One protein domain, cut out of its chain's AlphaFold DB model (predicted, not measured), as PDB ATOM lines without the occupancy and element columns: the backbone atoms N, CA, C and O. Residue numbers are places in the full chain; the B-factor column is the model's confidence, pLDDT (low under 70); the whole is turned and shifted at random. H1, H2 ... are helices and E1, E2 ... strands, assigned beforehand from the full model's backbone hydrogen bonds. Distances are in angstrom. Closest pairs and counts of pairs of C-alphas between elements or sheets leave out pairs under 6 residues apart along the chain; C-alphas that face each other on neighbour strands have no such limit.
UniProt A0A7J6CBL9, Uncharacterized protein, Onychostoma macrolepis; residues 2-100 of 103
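What this domain is: This is residues 2 to 100 of the 103 residues of an uncharacterized protein of Onychostoma macrolepis (UniProt A0A7J6CBL9). Four helices, H1 to H4, pack into a cluster at mostly crossed angles, while a very small sheet of two parallel strands, E1 and E2, stands toward the other end of the longest axis. Two long loops, residues 47 to 58 and 74 to 88, lead from the cluster to the strands, and after E2 the short helix H5 folds back toward H2. The printed part has 99 residues, with five named helices and two named strands in the order H1 H2 H3 E1 H4 E2 H5, mostly helix. It is compact, with a radius of gyration of the C-alphas of 13.3 A and spans of 36 by 28 by 21 A.

How they stand to each other: H1, residues 2 to 10, touches H2, residues 15 to 25, at a steep tilt of 52 degrees, the closest C-alphas being those of Tyr 4 and Gly 18, 4.8 A apart. H2 and H3, residues 31 to 46, form a helical hairpin, closest at the C-alphas of Ala 24 and Lys 34, 5.2 A. H4, residues 64 to 73, touches H1 at a shallow tilt of 28 degrees, opposite ways, closest at the C-alphas of Leu 7 and Met 69, 6.8 A. H3 only just touches H4, with 3 pairs of C-alphas within 8 A and with residues 35 to 38 alone; the C-alphas of Arg 35 and Val 70 are closest, 6.3 A. E1, residues 59 to 61, and E2, residues 89 to 91, are parallel, with N 90 and O 59 at 2.9 A; with H4 they form a strand-helix-strand unit, two parallel neighbour strands with a helix between them in the chain. H5, residues 94 to 98, touches no helix but is near H2. Each O i to N i+4 pair is within hydrogen-bond range in H1, H3, H4 and H5, and 5 of 7 are in H2.

Where its parts are: H1 begins at C-alpha 2, (-4.162, -4.297, -28.774), and is 12.3 A long; H2 is 16.0 A, H3 22.6 A and H4 14.2 A. H5 ends at C-alpha 98, (-22.004, 1.878, -25.166).

The domain as a whole: The C-alphas of Asp 2 and Glu 87, the two farthest apart, are 38.8 A apart. The printed part has no cut; the links H3 to E1 and H4 to E2 are long. Residues 48 and 51 to 57 have pLDDT under 70.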
ATOM      1  N   ASP A   2      -4.019  -5.315 -27.730       78.38
ATOM      2  CA  ASP A   2      -4.162  -4.297 -28.774       78.38
ATOM      3  C   ASP A   2      -4.954  -4.762 -30.002       78.38
ATOM      4  O   ASP A   2      -5.971  -4.160 -30.307       78.38
ATOM      5  N   THR A   3      -4.657  -5.932 -30.583       90.69
ATOM      6  CA  THR A   3      -5.388  -6.436 -31.769       90.69
ATOM      7  C   THR A   3      -6.909  -6.523 -31.586       90.69
ATOM      8  O   THR A   3      -7.662  -6.276 -32.521       90.69
ATOM      9  N   TYR A   4      -7.395  -6.885 -30.392       94.81
ATOM     10  CA  TYR A   4      -8.840  -6.961 -30.139       94.81
ATOM     11  C   TYR A   4      -9.453  -5.608 -29.782       94.81
ATOM     12  O   TYR A   4     -10.661  -5.446 -29.923       94.81
ATOM     13  N   ILE A   5      -8.643  -4.657 -29.318       93.69
ATOM     14  CA  ILE A   5      -9.063  -3.273 -29.102       93.69
ATOM     15  C   ILE A   5      -9.215  -2.579 -30.458       93.69
ATOM     16  O   ILE A   5     -10.273  -2.007 -30.708       93.69
ATOM     17  N   ASP A   6      -8.239  -2.737 -31.353       95.50
ATOM     18  CA  ASP A   6      -8.292  -2.228 -32.729       95.50
ATOM     19  C   ASP A   6      -9.496  -2.807 -33.481       95.50
ATOM     20  O   ASP A   6     -10.233  -2.089 -34.155       95.50
ATOM     21  N   LEU A   7      -9.763  -4.104 -33.289       96.06
ATOM     22  CA  LEU A   7     -10.945  -4.754 -33.852       96.06
ATOM     23  C   LEU A   7     -12.249  -4.171 -33.285       96.06
ATOM     24  O   LEU A   7     -13.203  -3.962 -34.024       96.06
ATOM     25  N   CYS A   8     -12.320  -3.872 -31.986       96.31
ATOM     26  CA  CYS A   8     -13.500  -3.196 -31.435       96.31
ATOM     27  C   CYS A   8     -13.699  -1.820 -32.090       96.31
ATOM     28  O   CYS A   8     -14.817  -1.487 -32.481       96.31
ATOM     29  N   GLN A   9     -12.618  -1.054 -32.266       95.56
ATOM     30  CA  GLN A   9     -12.663   0.261 -32.907       95.56
ATOM     31  C   GLN A   9     -13.134   0.186 -34.362       95.56
ATOM     32  O   GLN A   9     -14.004   0.966 -34.745       95.56
ATOM     33  N   SER A  10     -12.628  -0.766 -35.154       97.25
ATOM     34  CA  SER A  10     -12.978  -0.884 -36.576       97.25
ATOM     35  C   SER A  10     -14.459  -1.191 -36.812       97.25
ATOM     36  O   SER A  10     -15.001  -0.819 -37.846       97.25
ATOM     37  N   PHE A  11     -15.117  -1.855 -35.856       96.81
ATOM     38  CA  PHE A  11     -16.549  -2.176 -35.902       96.81
ATOM     39  C   PHE A  11     -17.412  -1.209 -35.068       96.81
ATOM     40  O   PHE A  11     -18.609  -1.428 -34.910       96.81
ATOM     41  N   GLY A  12     -16.829  -0.157 -34.479       95.62
ATOM     42  CA  GLY A  12     -17.557   0.782 -33.614       95.62
ATOM     43  C   GLY A  12     -18.110   0.156 -32.323       95.62
ATOM     44  O   GLY A  12     -18.999   0.726 -31.683       95.62
ATOM     45  N   VAL A  13     -17.598  -1.014 -31.931       96.44
ATOM     46  CA  VAL A  13     -17.988  -1.746 -30.722       96.44
ATOM     47  C   VAL A  13     -17.228  -1.188 -29.511       96.44
ATOM     48  O   VAL A  13     -16.038  -0.881 -29.610       96.44
ATOM     49  N   PRO A  14     -17.867  -1.058 -28.334       95.31
ATOM     50  CA  PRO A  14     -17.191  -0.571 -27.135       95.31
ATOM     51  C   PRO A  14     -15.951  -1.387 -26.747       95.31
ATOM     52  O   PRO A  14     -15.987  -2.618 -26.680       95.31
ATOM     53  N   LEU A  15     -14.868  -0.692 -26.383       94.81
ATOM     54  CA  LEU A  15     -13.555  -1.303 -26.118       94.81
ATOM     55  C   LEU A  15     -13.553  -2.302 -24.954       94.81
ATOM     56  O   LEU A  15     -12.688  -3.175 -24.891       94.81
ATOM     57  N   TRP A  16     -14.536  -2.225 -24.051       93.62
ATOM     58  CA  TRP A  16     -14.691  -3.190 -22.960       93.62
ATOM     59  C   TRP A  16     -14.949  -4.620 -23.458       93.62
ATOM     60  O   TRP A  16     -14.721  -5.578 -22.716       93.62
ATOM     61  N   VAL A  17     -15.381  -4.788 -24.713       95.12
ATOM     62  CA  VAL A  17     -15.568  -6.104 -25.333       95.12
ATOM     63  C   VAL A  17     -14.228  -6.743 -25.728       95.12
ATOM     64  O   VAL A  17     -14.102  -7.970 -25.699       95.12
ATOM     65  N   GLY A  18     -13.188  -5.951 -26.000       95.88
ATOM     66  CA  GLY A  18     -11.860  -6.433 -26.403       95.88
ATOM     67  C   GLY A  18     -11.226  -7.421 -25.410       95.88
ATOM     68  O   GLY A  18     -10.829  -8.521 -25.809       95.88
ATOM     69  N   PRO A  19     -11.190  -7.124 -24.096       95.38
ATOM     70  CA  PRO A  19     -10.757  -8.082 -23.077       95.38
ATOM     71  C   PRO A  19     -11.552  -9.398 -23.069       95.38
ATOM     72  O   PRO A  19     -10.998 -10.445 -22.729       95.38
ATOM     73  N   LEU A  20     -12.831  -9.386 -23.465       95.88
ATOM     74  CA  LEU A  20     -13.665 -10.593 -23.538       95.88
ATOM     75  C   LEU A  20     -13.305 -11.460 -24.748       95.88
ATOM     76  O   LEU A  20     -13.241 -12.685 -24.615       95.88
ATOM     77  N   LEU A  21     -13.017 -10.835 -25.896       96.56
ATOM     78  CA  LEU A  21     -12.439 -11.515 -27.059       96.56
ATOM     79  C   LEU A  21     -11.105 -12.166 -26.683       96.56
ATOM     80  O   LEU A  21     -10.912 -13.360 -26.917       96.56
ATOM     81  N   HIS A  22     -10.225 -11.417 -26.015       96.25
ATOM     82  CA  HIS A  22      -8.942 -11.935 -25.547       96.25
ATOM     83  C   HIS A  22      -9.113 -13.109 -24.572       96.25
ATOM     84  O   HIS A  22      -8.438 -14.129 -24.685       96.25
ATOM     85  N   ALA A  23     -10.050 -13.019 -23.627       95.00
ATOM     86  CA  ALA A  23     -10.328 -14.115 -22.706       95.00
ATOM     87  C   ALA A  23     -10.827 -15.377 -23.433       95.00
ATOM     88  O   ALA A  23     -10.444 -16.487 -23.057       95.00
ATOM     89  N   ALA A  24     -11.662 -15.222 -24.464       96.56
ATOM     90  CA  ALA A  24     -12.155 -16.333 -25.272       96.56
ATOM     91  C   ALA A  24     -11.066 -16.941 -26.174       96.56
ATOM     92  O   ALA A  24     -11.046 -18.159 -26.349       96.56
ATOM     93  N   SER A  25     -10.140 -16.135 -26.703       95.50
ATOM     94  CA  SER A  25      -9.088 -16.616 -27.606       95.50
ATOM     95  C   SER A  25      -8.100 -17.572 -26.937       95.50
ATOM     96  O   SER A  25      -7.589 -18.480 -27.590       95.50
ATOM     97  N   ARG A  26      -7.911 -17.446 -25.617       95.31
ATOM     98  CA  ARG A  26      -7.073 -18.351 -24.810       95.31
ATOM     99  C   ARG A  26      -7.644 -19.765 -24.659       95.31
ATOM    100  O   ARG A  26      -6.952 -20.652 -24.162       95.31
ATOM    101  N   LEU A  27      -8.897 -20.007 -25.054       94.62
ATOM    102  CA  LEU A  27      -9.481 -21.346 -25.019       94.62
ATOM    103  C   LEU A  27      -8.886 -22.224 -26.128       94.62
ATOM    104  O   LEU A  27      -9.022 -21.919 -27.312       94.62
ATOM    105  N   LYS A  28      -8.333 -23.386 -25.757       93.88
ATOM    106  CA  LYS A  28      -7.946 -24.458 -26.696       93.88
ATOM    107  C   LYS A  28      -9.188 -25.218 -27.194       93.88
ATOM    108  O   LYS A  28      -9.409 -26.375 -26.841       93.88
ATOM    109  N   LYS A  29     -10.071 -24.521 -27.914       93.94
ATOM    110  CA  LYS A  29     -11.371 -25.000 -28.421       93.94
ATOM    111  C   LYS A  29     -11.640 -24.439 -29.822       93.94
ATOM    112  O   LYS A  29     -10.943 -23.530 -30.263       93.94
ATOM    113  N   THR A  30     -12.667 -24.960 -30.493       95.69
ATOM    114  CA  THR A  30     -13.109 -24.463 -31.804       95.69
ATOM    115  C   THR A  30     -13.618 -23.027 -31.723       95.69
ATOM    116  O   THR A  30     -14.096 -22.571 -30.677       95.69
ATOM    117  N   ASP A  31     -13.576 -22.325 -32.850       96.38
ATOM    118  CA  ASP A  31     -14.040 -20.942 -32.954       96.38
ATOM    119  C   ASP A  31     -15.526 -20.808 -32.607       96.38
ATOM    120  O   ASP A  31     -15.910 -19.887 -31.884       96.38
ATOM    121  N   ARG A  32     -16.352 -21.806 -32.951       94.88
ATOM    122  CA  ARG A  32     -17.748 -21.899 -32.489       94.88
ATOM    123  C   ARG A  32     -17.876 -21.798 -30.964       94.88
ATOM    124  O   ARG A  32     -18.764 -21.106 -30.459       94.88
ATOM    125  N   ILE A  33     -17.013 -22.485 -30.212       95.25
ATOM    126  CA  ILE A  33     -17.025 -22.449 -28.741       95.25
ATOM    127  C   ILE A  33     -16.515 -21.097 -28.228       95.25
ATOM    128  O   ILE A  33     -17.085 -20.561 -27.274       95.25
ATOM    129  N   LYS A  34     -15.493 -20.517 -28.868       96.81
ATOM    130  CA  LYS A  34     -14.966 -19.193 -28.511       96.81
ATOM    131  C   LYS A  34     -16.008 -18.092 -28.721       96.81
ATOM    132  O   LYS A  34     -16.276 -17.349 -27.780       96.81
ATOM    133  N   ARG A  35     -16.699 -18.052 -29.869       96.19
ATOM    134  CA  ARG A  35     -17.803 -17.103 -30.124       96.19
ATOM    135  C   ARG A  35     -18.909 -17.224 -29.078       96.19
ATOM    136  O   ARG A  35     -19.300 -16.234 -28.465       96.19
ATOM    137  N   ARG A  36     -19.354 -18.453 -28.775       94.19
ATOM    138  CA  ARG A  36     -20.328 -18.707 -27.693       94.19
ATOM    139  C   ARG A  36     -19.845 -18.183 -26.342       94.19
ATOM    140  O   ARG A  36     -20.647 -17.659 -25.572       94.19
ATOM    141  N   LYS A  37     -18.552 -18.327 -26.032       95.81
ATOM    142  CA  LYS A  37     -17.975 -17.788 -24.796       95.81
ATOM    143  C   LYS A  37     -18.060 -16.263 -24.764       95.81
ATOM    144  O   LYS A  37     -18.460 -15.744 -23.728       95.81
ATOM    145  N   VAL A  38     -17.739 -15.575 -25.860       96.25
ATOM    146  CA  VAL A  38     -17.842 -14.108 -25.949       96.25
ATOM    147  C   VAL A  38     -19.270 -13.652 -25.674       96.25
ATOM    148  O   VAL A  38     -19.478 -12.881 -24.742       96.25
ATOM    149  N   TYR A  39     -20.261 -14.201 -26.385       94.06
ATOM    150  CA  TYR A  39     -21.664 -13.828 -26.175       94.06
ATOM    151  C   TYR A  39     -22.135 -14.089 -24.743       94.06
ATOM    152  O   TYR A  39     -22.838 -13.264 -24.177       94.06
ATOM    153  N   ARG A  40     -21.703 -15.188 -24.108       92.12
ATOM    154  CA  ARG A  40     -22.009 -15.444 -22.688       92.12
ATOM    155  C   ARG A  40     -21.356 -14.435 -21.746       92.12
ATOM    156  O   ARG A  40     -21.941 -14.097 -20.721       92.12
ATOM    157  N   LEU A  41     -20.130 -14.002 -22.038       93.19
ATOM    158  CA  LEU A  41     -19.440 -12.999 -21.227       93.19
ATOM    159  C   LEU A  41     -20.120 -11.635 -21.352       93.19
ATOM    160  O   LEU A  41     -20.343 -10.997 -20.331       93.19
ATOM    161  N   ILE A  42     -20.506 -11.239 -22.566       92.56
ATOM    162  CA  ILE A  42     -21.296 -10.027 -22.821       92.56
ATOM    163  C   ILE A  42     -22.638 -10.126 -22.096       92.56
ATOM    164  O   ILE A  42     -22.955  -9.262 -21.285       92.56
ATOM    165  N   GLN A  43     -23.371 -11.225 -22.283       89.19
ATOM    166  CA  GLN A  43     -24.640 -11.484 -21.606       89.19
ATOM    167  C   GLN A  43     -24.524 -11.337 -20.088       89.19
ATOM    168  O   GLN A  43     -25.379 -10.718 -19.469       89.19
ATOM    169  N   ARG A  44     -23.454 -11.854 -19.474       87.44
ATOM    170  CA  ARG A  44     -23.226 -11.714 -18.028       87.44
ATOM    171  C   ARG A  44     -23.062 -10.255 -17.595       87.44
ATOM    172  O   ARG A  44     -23.482  -9.923 -16.493       87.44
ATOM    173  N   GLN A  45     -22.462  -9.407 -18.431       86.81
ATOM    174  CA  GLN A  45     -22.373  -7.970 -18.158       86.81
ATOM    175  C   GLN A  45     -23.751  -7.298 -18.279       86.81
ATOM    176  O   GLN A  45     -24.065  -6.397 -17.507       86.81
ATOM    177  N   LEU A  46     -24.596  -7.769 -19.200       84.00
ATOM    178  CA  LEU A  46     -25.933  -7.220 -19.449       84.00
ATOM    179  C   LEU A  46     -27.006  -7.696 -18.455       84.00
ATOM    180  O   LEU A  46     -27.948  -6.949 -18.204       84.00
ATOM    181  N   LEU A  47     -26.848  -8.888 -17.863       76.81
ATOM    182  CA  LEU A  47     -27.872  -9.634 -17.103       76.81
ATOM    183  C   LEU A  47     -28.517  -8.867 -15.927       76.81
ATOM    184  O   LEU A  47     -29.572  -9.264 -15.456       76.81
ATOM    185  N   ASN A  48     -27.918  -7.767 -15.466       66.94
ATOM    186  CA  ASN A  48     -28.444  -6.936 -14.372       66.94
ATOM    187  C   ASN A  48     -28.769  -5.495 -14.795       66.94
ATOM    188  O   ASN A  48     -29.035  -4.647 -13.947       66.94
ATOM    189  N   ARG A  49     -28.650  -5.181 -16.087       73.19
ATOM    190  CA  ARG A  49     -28.735  -3.810 -16.607       73.19
ATOM    191  C   ARG A  49     -29.695  -3.682 -17.779       73.19
ATOM    192  O   ARG A  49     -30.277  -2.618 -17.946       73.19
ATOM    193  N   ILE A  50     -29.847  -4.740 -18.577       73.31
ATOM    194  CA  ILE A  50     -30.657  -4.747 -19.796       73.31
ATOM    195  C   ILE A  50     -31.383  -6.093 -19.884       73.31
ATOM    196  O   ILE A  50     -30.755  -7.124 -20.130       73.31
ATOM    197  N   GLY A  51     -32.701  -6.097 -19.664       63.78
ATOM    198  CA  GLY A  51     -33.554  -7.294 -19.758       63.78
ATOM    199  C   GLY A  51     -34.238  -7.716 -18.450       63.78
ATOM    200  O   GLY A  51     -33.879  -7.253 -17.370       63.78
ATOM    201  N   CYS A  52     -35.270  -8.558 -18.592       55.00
ATOM    202  CA  CYS A  52     -36.381  -8.765 -17.658       55.00
ATOM    203  C   CYS A  52     -36.014  -9.091 -16.204       55.00
ATOM    204  O   CYS A  52     -35.122  -9.885 -15.903       55.00
ATOM    205  N   SER A  53     -36.823  -8.539 -15.295       52.34
ATOM    206  CA  SER A  53     -36.840  -8.872 -13.877       52.34
ATOM    207  C   SER A  53     -37.117 -10.367 -13.662       52.34
ATOM    208  O   SER A  53     -38.241 -10.848 -13.781       52.34
ATOM    209  N   SER A  54     -36.050 -11.087 -13.331       52.16
ATOM    210  CA  SER A  54     -35.998 -12.162 -12.334       52.16
ATOM    211  C   SER A  54     -36.795 -13.467 -12.500       52.16
ATOM    212  O   SER A  54     -36.743 -14.257 -11.555       52.16
ATOM    213  N   ARG A  55     -37.434 -13.808 -13.634       52.62
ATOM    214  CA  ARG A  55     -38.032 -15.167 -13.772       52.62
ATOM    215  C   ARG A  55     -37.714 -15.970 -15.033       52.62
ATOM    216  O   ARG A  55     -37.474 -17.165 -14.881       52.62
ATOM    217  N   ASP A  56     -37.555 -15.357 -16.206       60.12
ATOM    218  CA  ASP A  56     -37.320 -16.111 -17.448       60.12
ATOM    219  C   ASP A  56     -35.972 -15.799 -18.110       60.12
ATOM    220  O   ASP A  56     -35.513 -14.655 -18.169       60.12
ATOM    221  N   LYS A  57     -35.293 -16.847 -18.598       69.00
ATOM    222  CA  LYS A  57     -34.018 -16.721 -19.321       69.00
ATOM    223  C   LYS A  57     -34.258 -15.949 -20.621       69.00
ATOM    224  O   LYS A  57     -34.746 -16.518 -21.589       69.00
ATOM    225  N   CYS A  58     -33.871 -14.677 -20.646       77.06
ATOM    226  CA  CYS A  58     -33.923 -13.867 -21.858       77.06
ATOM    227  C   CYS A  58     -32.944 -14.395 -22.916       77.06
ATOM    228  O   CYS A  58     -31.786 -14.722 -22.616       77.06
ATOM    229  N   THR A  59     -33.401 -14.419 -24.163       84.75
ATOM    230  CA  THR A  59     -32.570 -14.656 -25.341       84.75
ATOM    231  C   THR A  59     -32.157 -13.308 -25.917       84.75
ATOM    232  O   THR A  59     -33.000 -12.535 -26.360       84.75
ATOM    233  N   TYR A  60     -30.858 -13.007 -25.905       87.69
ATOM    234  CA  TYR A  60     -30.351 -11.745 -26.440       87.69
ATOM    235  C   TYR A  60     -30.070 -11.844 -27.936       87.69
ATOM    236  O   TYR A  60     -29.330 -12.729 -28.374       87.69
ATOM    237  N   VAL A  61     -30.603 -10.887 -28.690       91.31
ATOM    238  CA  VAL A  61     -30.260 -10.658 -30.094       91.31
ATOM    239  C   VAL A  61     -29.292  -9.484 -30.156       91.31
ATOM    240  O   VAL A  61     -29.613  -8.385 -29.723       91.31
ATOM    241  N   TYR A  62     -28.080  -9.739 -30.642       92.69
ATOM    242  CA  TYR A  62     -27.001  -8.750 -30.687       92.69
ATOM    243  C   TYR A  62     -27.009  -7.938 -31.992       92.69
ATOM    244  O   TYR A  62     -27.425  -8.476 -33.023       92.69
ATOM    245  N   PRO A  63     -26.492  -6.695 -31.981       94.88
ATOM    246  CA  PRO A  63     -26.411  -5.877 -33.186       94.88
ATOM    247  C   PRO A  63     -25.427  -6.486 -34.197       94.88
ATOM    248  O   PRO A  63     -24.527  -7.255 -33.825       94.88
ATOM    249  N   ALA A  64     -25.618  -6.166 -35.478       95.00
ATOM    250  CA  ALA A  64     -24.860  -6.754 -36.581       95.00
ATOM    251  C   ALA A  64     -23.353  -6.509 -36.428       95.00
ATOM    252  O   ALA A  64     -22.568  -7.446 -36.532       95.00
ATOM    253  N   GLU A  65     -22.962  -5.300 -36.038       96.88
ATOM    254  CA  GLU A  65     -21.576  -4.874 -35.847       96.88
ATOM    255  C   GLU A  65     -20.859  -5.742 -34.805       96.88
ATOM    256  O   GLU A  65     -19.736  -6.205 -35.010       96.88
ATOM    257  N   LEU A  66     -21.539  -6.052 -33.694       96.56
ATOM    258  CA  LEU A  66     -21.007  -6.962 -32.683       96.56
ATOM    259  C   LEU A  66     -20.906  -8.396 -33.223       96.56
ATOM    260  O   LEU A  66     -19.925  -9.093 -32.941       96.56
ATOM    261  N   LYS A  67     -21.910  -8.866 -33.977       95.56
ATOM    262  CA  LYS A  67     -21.893 -10.205 -34.586       95.56
ATOM    263  C   LYS A  67     -20.725 -10.343 -35.568       95.56
ATOM    264  O   LYS A  67     -19.993 -11.330 -35.485       95.56
ATOM    265  N   GLU A  68     -20.519  -9.362 -36.438       96.38
ATOM    266  CA  GLU A  68     -19.445  -9.324 -37.432       96.38
ATOM    267  C   GLU A  68     -18.063  -9.233 -36.788       96.38
ATOM    268  O   GLU A  68     -17.187 -10.028 -37.121       96.38
ATOM    269  N   MET A  69     -17.886  -8.377 -35.781       97.44
ATOM    270  CA  MET A  69     -16.630  -8.289 -35.031       97.44
ATOM    271  C   MET A  69     -16.258  -9.634 -34.380       97.44
ATOM    272  O   MET A  69     -15.114 -10.088 -34.450       97.44
ATOM    273  N   VAL A  70     -17.226 -10.320 -33.759       96.56
ATOM    274  CA  VAL A  70     -16.997 -11.638 -33.140       96.56
ATOM    275  C   VAL A  70     -16.671 -12.710 -34.188       96.56
ATOM    276  O   VAL A  70     -15.888 -13.621 -33.901       96.56
ATOM    277  N   ARG A  71     -17.239 -12.615 -35.397       96.25
ATOM    278  CA  ARG A  71     -16.901 -13.489 -36.533       96.25
ATOM    279  C   ARG A  71     -15.496 -13.206 -37.051       96.25
ATOM    280  O   ARG A  71     -14.744 -14.153 -37.232       96.25
ATOM    281  N   ALA A  72     -15.110 -11.943 -37.199       96.44
ATOM    282  CA  ALA A  72     -13.762 -11.560 -37.608       96.44
ATOM    283  C   ALA A  72     -12.698 -12.064 -36.614       96.44
ATOM    284  O   ALA A  72     -11.647 -12.554 -37.020       96.44
ATOM    285  N   ALA A  73     -12.994 -12.026 -35.310       96.50
ATOM    286  CA  ALA A  73     -12.100 -12.556 -34.279       96.50
ATOM    287  C   ALA A  73     -11.951 -14.092 -34.312       96.50
ATOM    288  O   ALA A  73     -10.915 -14.615 -33.896       96.50
ATOM    289  N   PHE A  74     -12.989 -14.811 -34.753       96.38
ATOM    290  CA  PHE A  74     -13.081 -16.275 -34.741       96.38
ATOM    291  C   PHE A  74     -13.818 -16.762 -36.006       96.38
ATOM    292  O   PHE A  74     -15.018 -17.056 -35.928       96.38
ATOM    293  N   PRO A  75     -13.142 -16.821 -37.167       95.88
ATOM    294  CA  PRO A  75     -13.798 -16.907 -38.477       95.88
ATOM    295  C   PRO A  75     -14.255 -18.310 -38.888       95.88
ATOM    296  O   PRO A  75     -15.047 -18.439 -39.816       95.88
ATOM    297  N   ASN A  76     -13.802 -19.373 -38.220       95.06
ATOM    298  CA  ASN A  76     -14.105 -20.738 -38.663       95.06
ATOM    299  C   ASN A  76     -15.489 -21.224 -38.193       95.06
ATOM    300  O   ASN A  76     -15.964 -20.852 -37.114       95.06
ATOM    301  N   ASP A  77     -16.127 -22.109 -38.964       89.94
ATOM    302  CA  ASP A  77     -17.411 -22.752 -38.632       89.94
ATOM    303  C   ASP A  77     -18.547 -21.757 -38.313       89.94
ATOM    304  O   ASP A  77     -19.295 -21.939 -37.341       89.94
ATOM    305  N   ILE A  78     -18.630 -20.636 -39.041       88.94
ATOM    306  CA  ILE A  78     -19.720 -19.658 -38.886       88.94
ATOM    307  C   ILE A  78     -21.052 -20.325 -39.247       88.94
ATOM    308  O   ILE A  78     -21.137 -21.118 -40.179       88.94
ATOM    309  N   CYS A  79     -22.086 -20.023 -38.465       81.69
ATOM    310  CA  CYS A  79     -23.436 -20.497 -38.719       81.69
ATOM    311  C   CYS A  79     -24.405 -19.338 -38.501       81.69
ATOM    312  O   CYS A  79     -24.444 -18.761 -37.407       81.69
ATOM    313  N   ASP A  80     -25.129 -18.998 -39.561       77.31
ATOM    314  CA  ASP A  80     -26.126 -17.939 -39.606       77.31
ATOM    315  C   ASP A  80     -27.493 -18.534 -39.293       77.31
ATOM    316  O   ASP A  80     -28.211 -19.002 -40.170       77.31
ATOM    317  N   TYR A  81     -27.815 -18.570 -38.004       79.81
ATOM    318  CA  TYR A  81     -29.180 -18.831 -37.573       79.81
ATOM    319  C   TYR A  81     -29.975 -17.530 -37.643       79.81
ATOM    320  O   TYR A  81     -29.445 -16.470 -37.299       79.81
ATOM    321  N   GLU A  82     -31.236 -17.631 -38.050       84.25
ATOM    322  CA  GLU A  82     -32.176 -16.520 -37.956       84.25
ATOM    323  C   GLU A  82     -32.330 -16.067 -36.502       84.25
ATOM    324  O   GLU A  82     -32.190 -16.861 -35.558       84.25
ATOM    325  N   ASP A  83     -32.600 -14.776 -36.320       85.62
ATOM    326  CA  ASP A  83     -32.845 -14.245 -34.989       85.62
ATOM    327  C   ASP A  83     -34.134 -14.867 -34.422       85.62
ATOM    328  O   ASP A  83     -35.159 -14.915 -35.106       85.62
ATOM    329  N   PRO A  84     -34.103 -15.379 -33.180       85.25
ATOM    330  CA  PRO A  84     -35.276 -15.981 -32.571       85.25
ATOM    331  C   PRO A  84     -36.391 -14.943 -32.436       85.25
ATOM    332  O   PRO A  84     -36.143 -13.786 -32.103       85.25
ATOM    333  N   CYS A  85     -37.628 -15.386 -32.642       81.69
ATOM    334  CA  CYS A  85     -38.829 -14.571 -32.503       81.69
ATOM    335  C   CYS A  85     -39.763 -15.235 -31.485       81.69
ATOM    336  O   CYS A  85     -40.639 -16.020 -31.839       81.69
ATOM    337  N   HIS A  86     -39.527 -14.978 -30.198       82.44
ATOM    338  CA  HIS A  86     -40.367 -15.459 -29.100       82.44
ATOM    339  C   HIS A  86     -40.492 -14.386 -28.008       82.44
ATOM    340  O   HIS A  86     -39.728 -13.426 -27.981       82.44
ATOM    341  N   GLU A  87     -41.419 -14.571 -27.069       79.94
ATOM    342  CA  GLU A  87     -41.771 -13.585 -26.030       79.94
ATOM    343  C   GLU A  87     -40.588 -13.123 -25.156       79.94
ATOM    344  O   GLU A  87     -40.505 -11.962 -24.776       79.94
ATOM    345  N   ASN A  88     -39.621 -14.009 -24.904       82.50
ATOM    346  CA  ASN A  88     -38.437 -13.722 -24.086       82.50
ATOM    347  C   ASN A  88     -37.202 -13.232 -24.876       82.50
ATOM    348  O   ASN A  88     -36.069 -13.484 -24.457       82.50
ATOM    349  N   VAL A  89     -37.380 -12.597 -26.040       86.38
ATOM    350  CA  VAL A  89     -36.268 -12.031 -26.827       86.38
ATOM    351  C   VAL A  89     -36.006 -10.580 -26.435       86.38
ATOM    352  O   VAL A  89     -36.908  -9.751 -26.435       86.38
ATOM    353  N   VAL A  90     -34.744 -10.261 -26.143       88.44
ATOM    354  CA  VAL A  90     -34.285  -8.896 -25.866       88.44
ATOM    355  C   VAL A  90     -33.309  -8.478 -26.960       88.44
ATOM    356  O   VAL A  90     -32.200  -9.011 -27.055       88.44
ATOM    357  N   ALA A  91     -33.719  -7.521 -27.791       90.44
ATOM    358  CA  ALA A  91     -32.840  -6.906 -28.776       90.44
ATOM    359  C   ALA A  91     -31.860  -5.959 -28.073       90.44
ATOM    360  O   ALA A  91     -32.269  -5.048 -27.357       90.44
ATOM    361  N   ILE A  92     -30.566  -6.192 -28.270       91.62
ATOM    362  CA  ILE A  92     -29.486  -5.339 -27.783       91.62
ATOM    363  C   ILE A  92     -29.091  -4.387 -28.899       91.62
ATOM    364  O   ILE A  92     -28.746  -4.811 -30.001       91.62
ATOM    365  N   THR A  93     -29.098  -3.097 -28.599       93.38
ATOM    366  CA  THR A  93     -28.623  -2.059 -29.511       93.38
ATOM    367  C   THR A  93     -27.138  -1.769 -29.294       93.38
ATOM    368  O   THR A  93     -26.532  -2.136 -28.285       93.38
ATOM    369  N   MET A  94     -26.512  -1.063 -30.236       94.19
ATOM    370  CA  MET A  94     -25.155  -0.554 -30.017       94.19
ATOM    371  C   MET A  94     -25.097   0.456 -28.864       94.19
ATOM    372  O   MET A  94     -24.099   0.509 -28.144       94.19
ATOM    373  N   ASP A  95     -26.160   1.226 -28.639       92.12
ATOM    374  CA  ASP A  95     -26.225   2.198 -27.547       92.12
ATOM    375  C   ASP A  95     -26.314   1.528 -26.176       92.12
ATOM    376  O   ASP A  95     -25.664   1.979 -25.232       92.12
ATOM    377  N   ASP A  96     -27.030   0.409 -26.083       90.94
ATOM    378  CA  ASP A  96     -27.049  -0.455 -24.902       90.94
ATOM    379  C   ASP A  96     -25.634  -0.891 -24.510       90.94
ATOM    380  O   ASP A  96     -25.222  -0.761 -23.356       90.94
ATOM    381  N   LEU A  97     -24.842  -1.332 -25.494       92.19
ATOM    382  CA  LEU A  97     -23.450  -1.723 -25.279       92.19
ATOM    383  C   LEU A  97     -22.566  -0.531 -24.882       92.19
ATOM    384  O   LEU A  97     -21.668  -0.693 -24.052       92.19
ATOM    385  N   LYS A  98     -22.785   0.658 -25.459       91.19
ATOM    386  CA  LYS A  98     -22.004   1.878 -25.166       91.19
ATOM    387  C   LYS A  98     -22.294   2.443 -23.775       91.19
ATOM    388  O   LYS A  98     -21.391   2.970 -23.131       91.19
ATOM    389  N   ARG A  99     -23.534   2.325 -23.294       87.81
ATOM    390  CA  ARG A  99     -23.960   2.807 -21.965       87.81
ATOM    391  C   ARG A  99     -23.435   1.942 -20.816       87.81
ATOM    392  O   ARG A  99     -23.519   2.346 -19.654       87.81
ATOM    393  N   MET A 100     -22.866   0.777 -21.116       83.12
ATOM    394  CA  MET A 100     -22.260  -0.103 -20.126       83.12
ATOM    395  C   MET A 100     -21.024   0.530 -19.479       83.12
ATOM    396  O   MET A 100     -19.925   0.501 -20.025       83.12
TER     397      MET A 100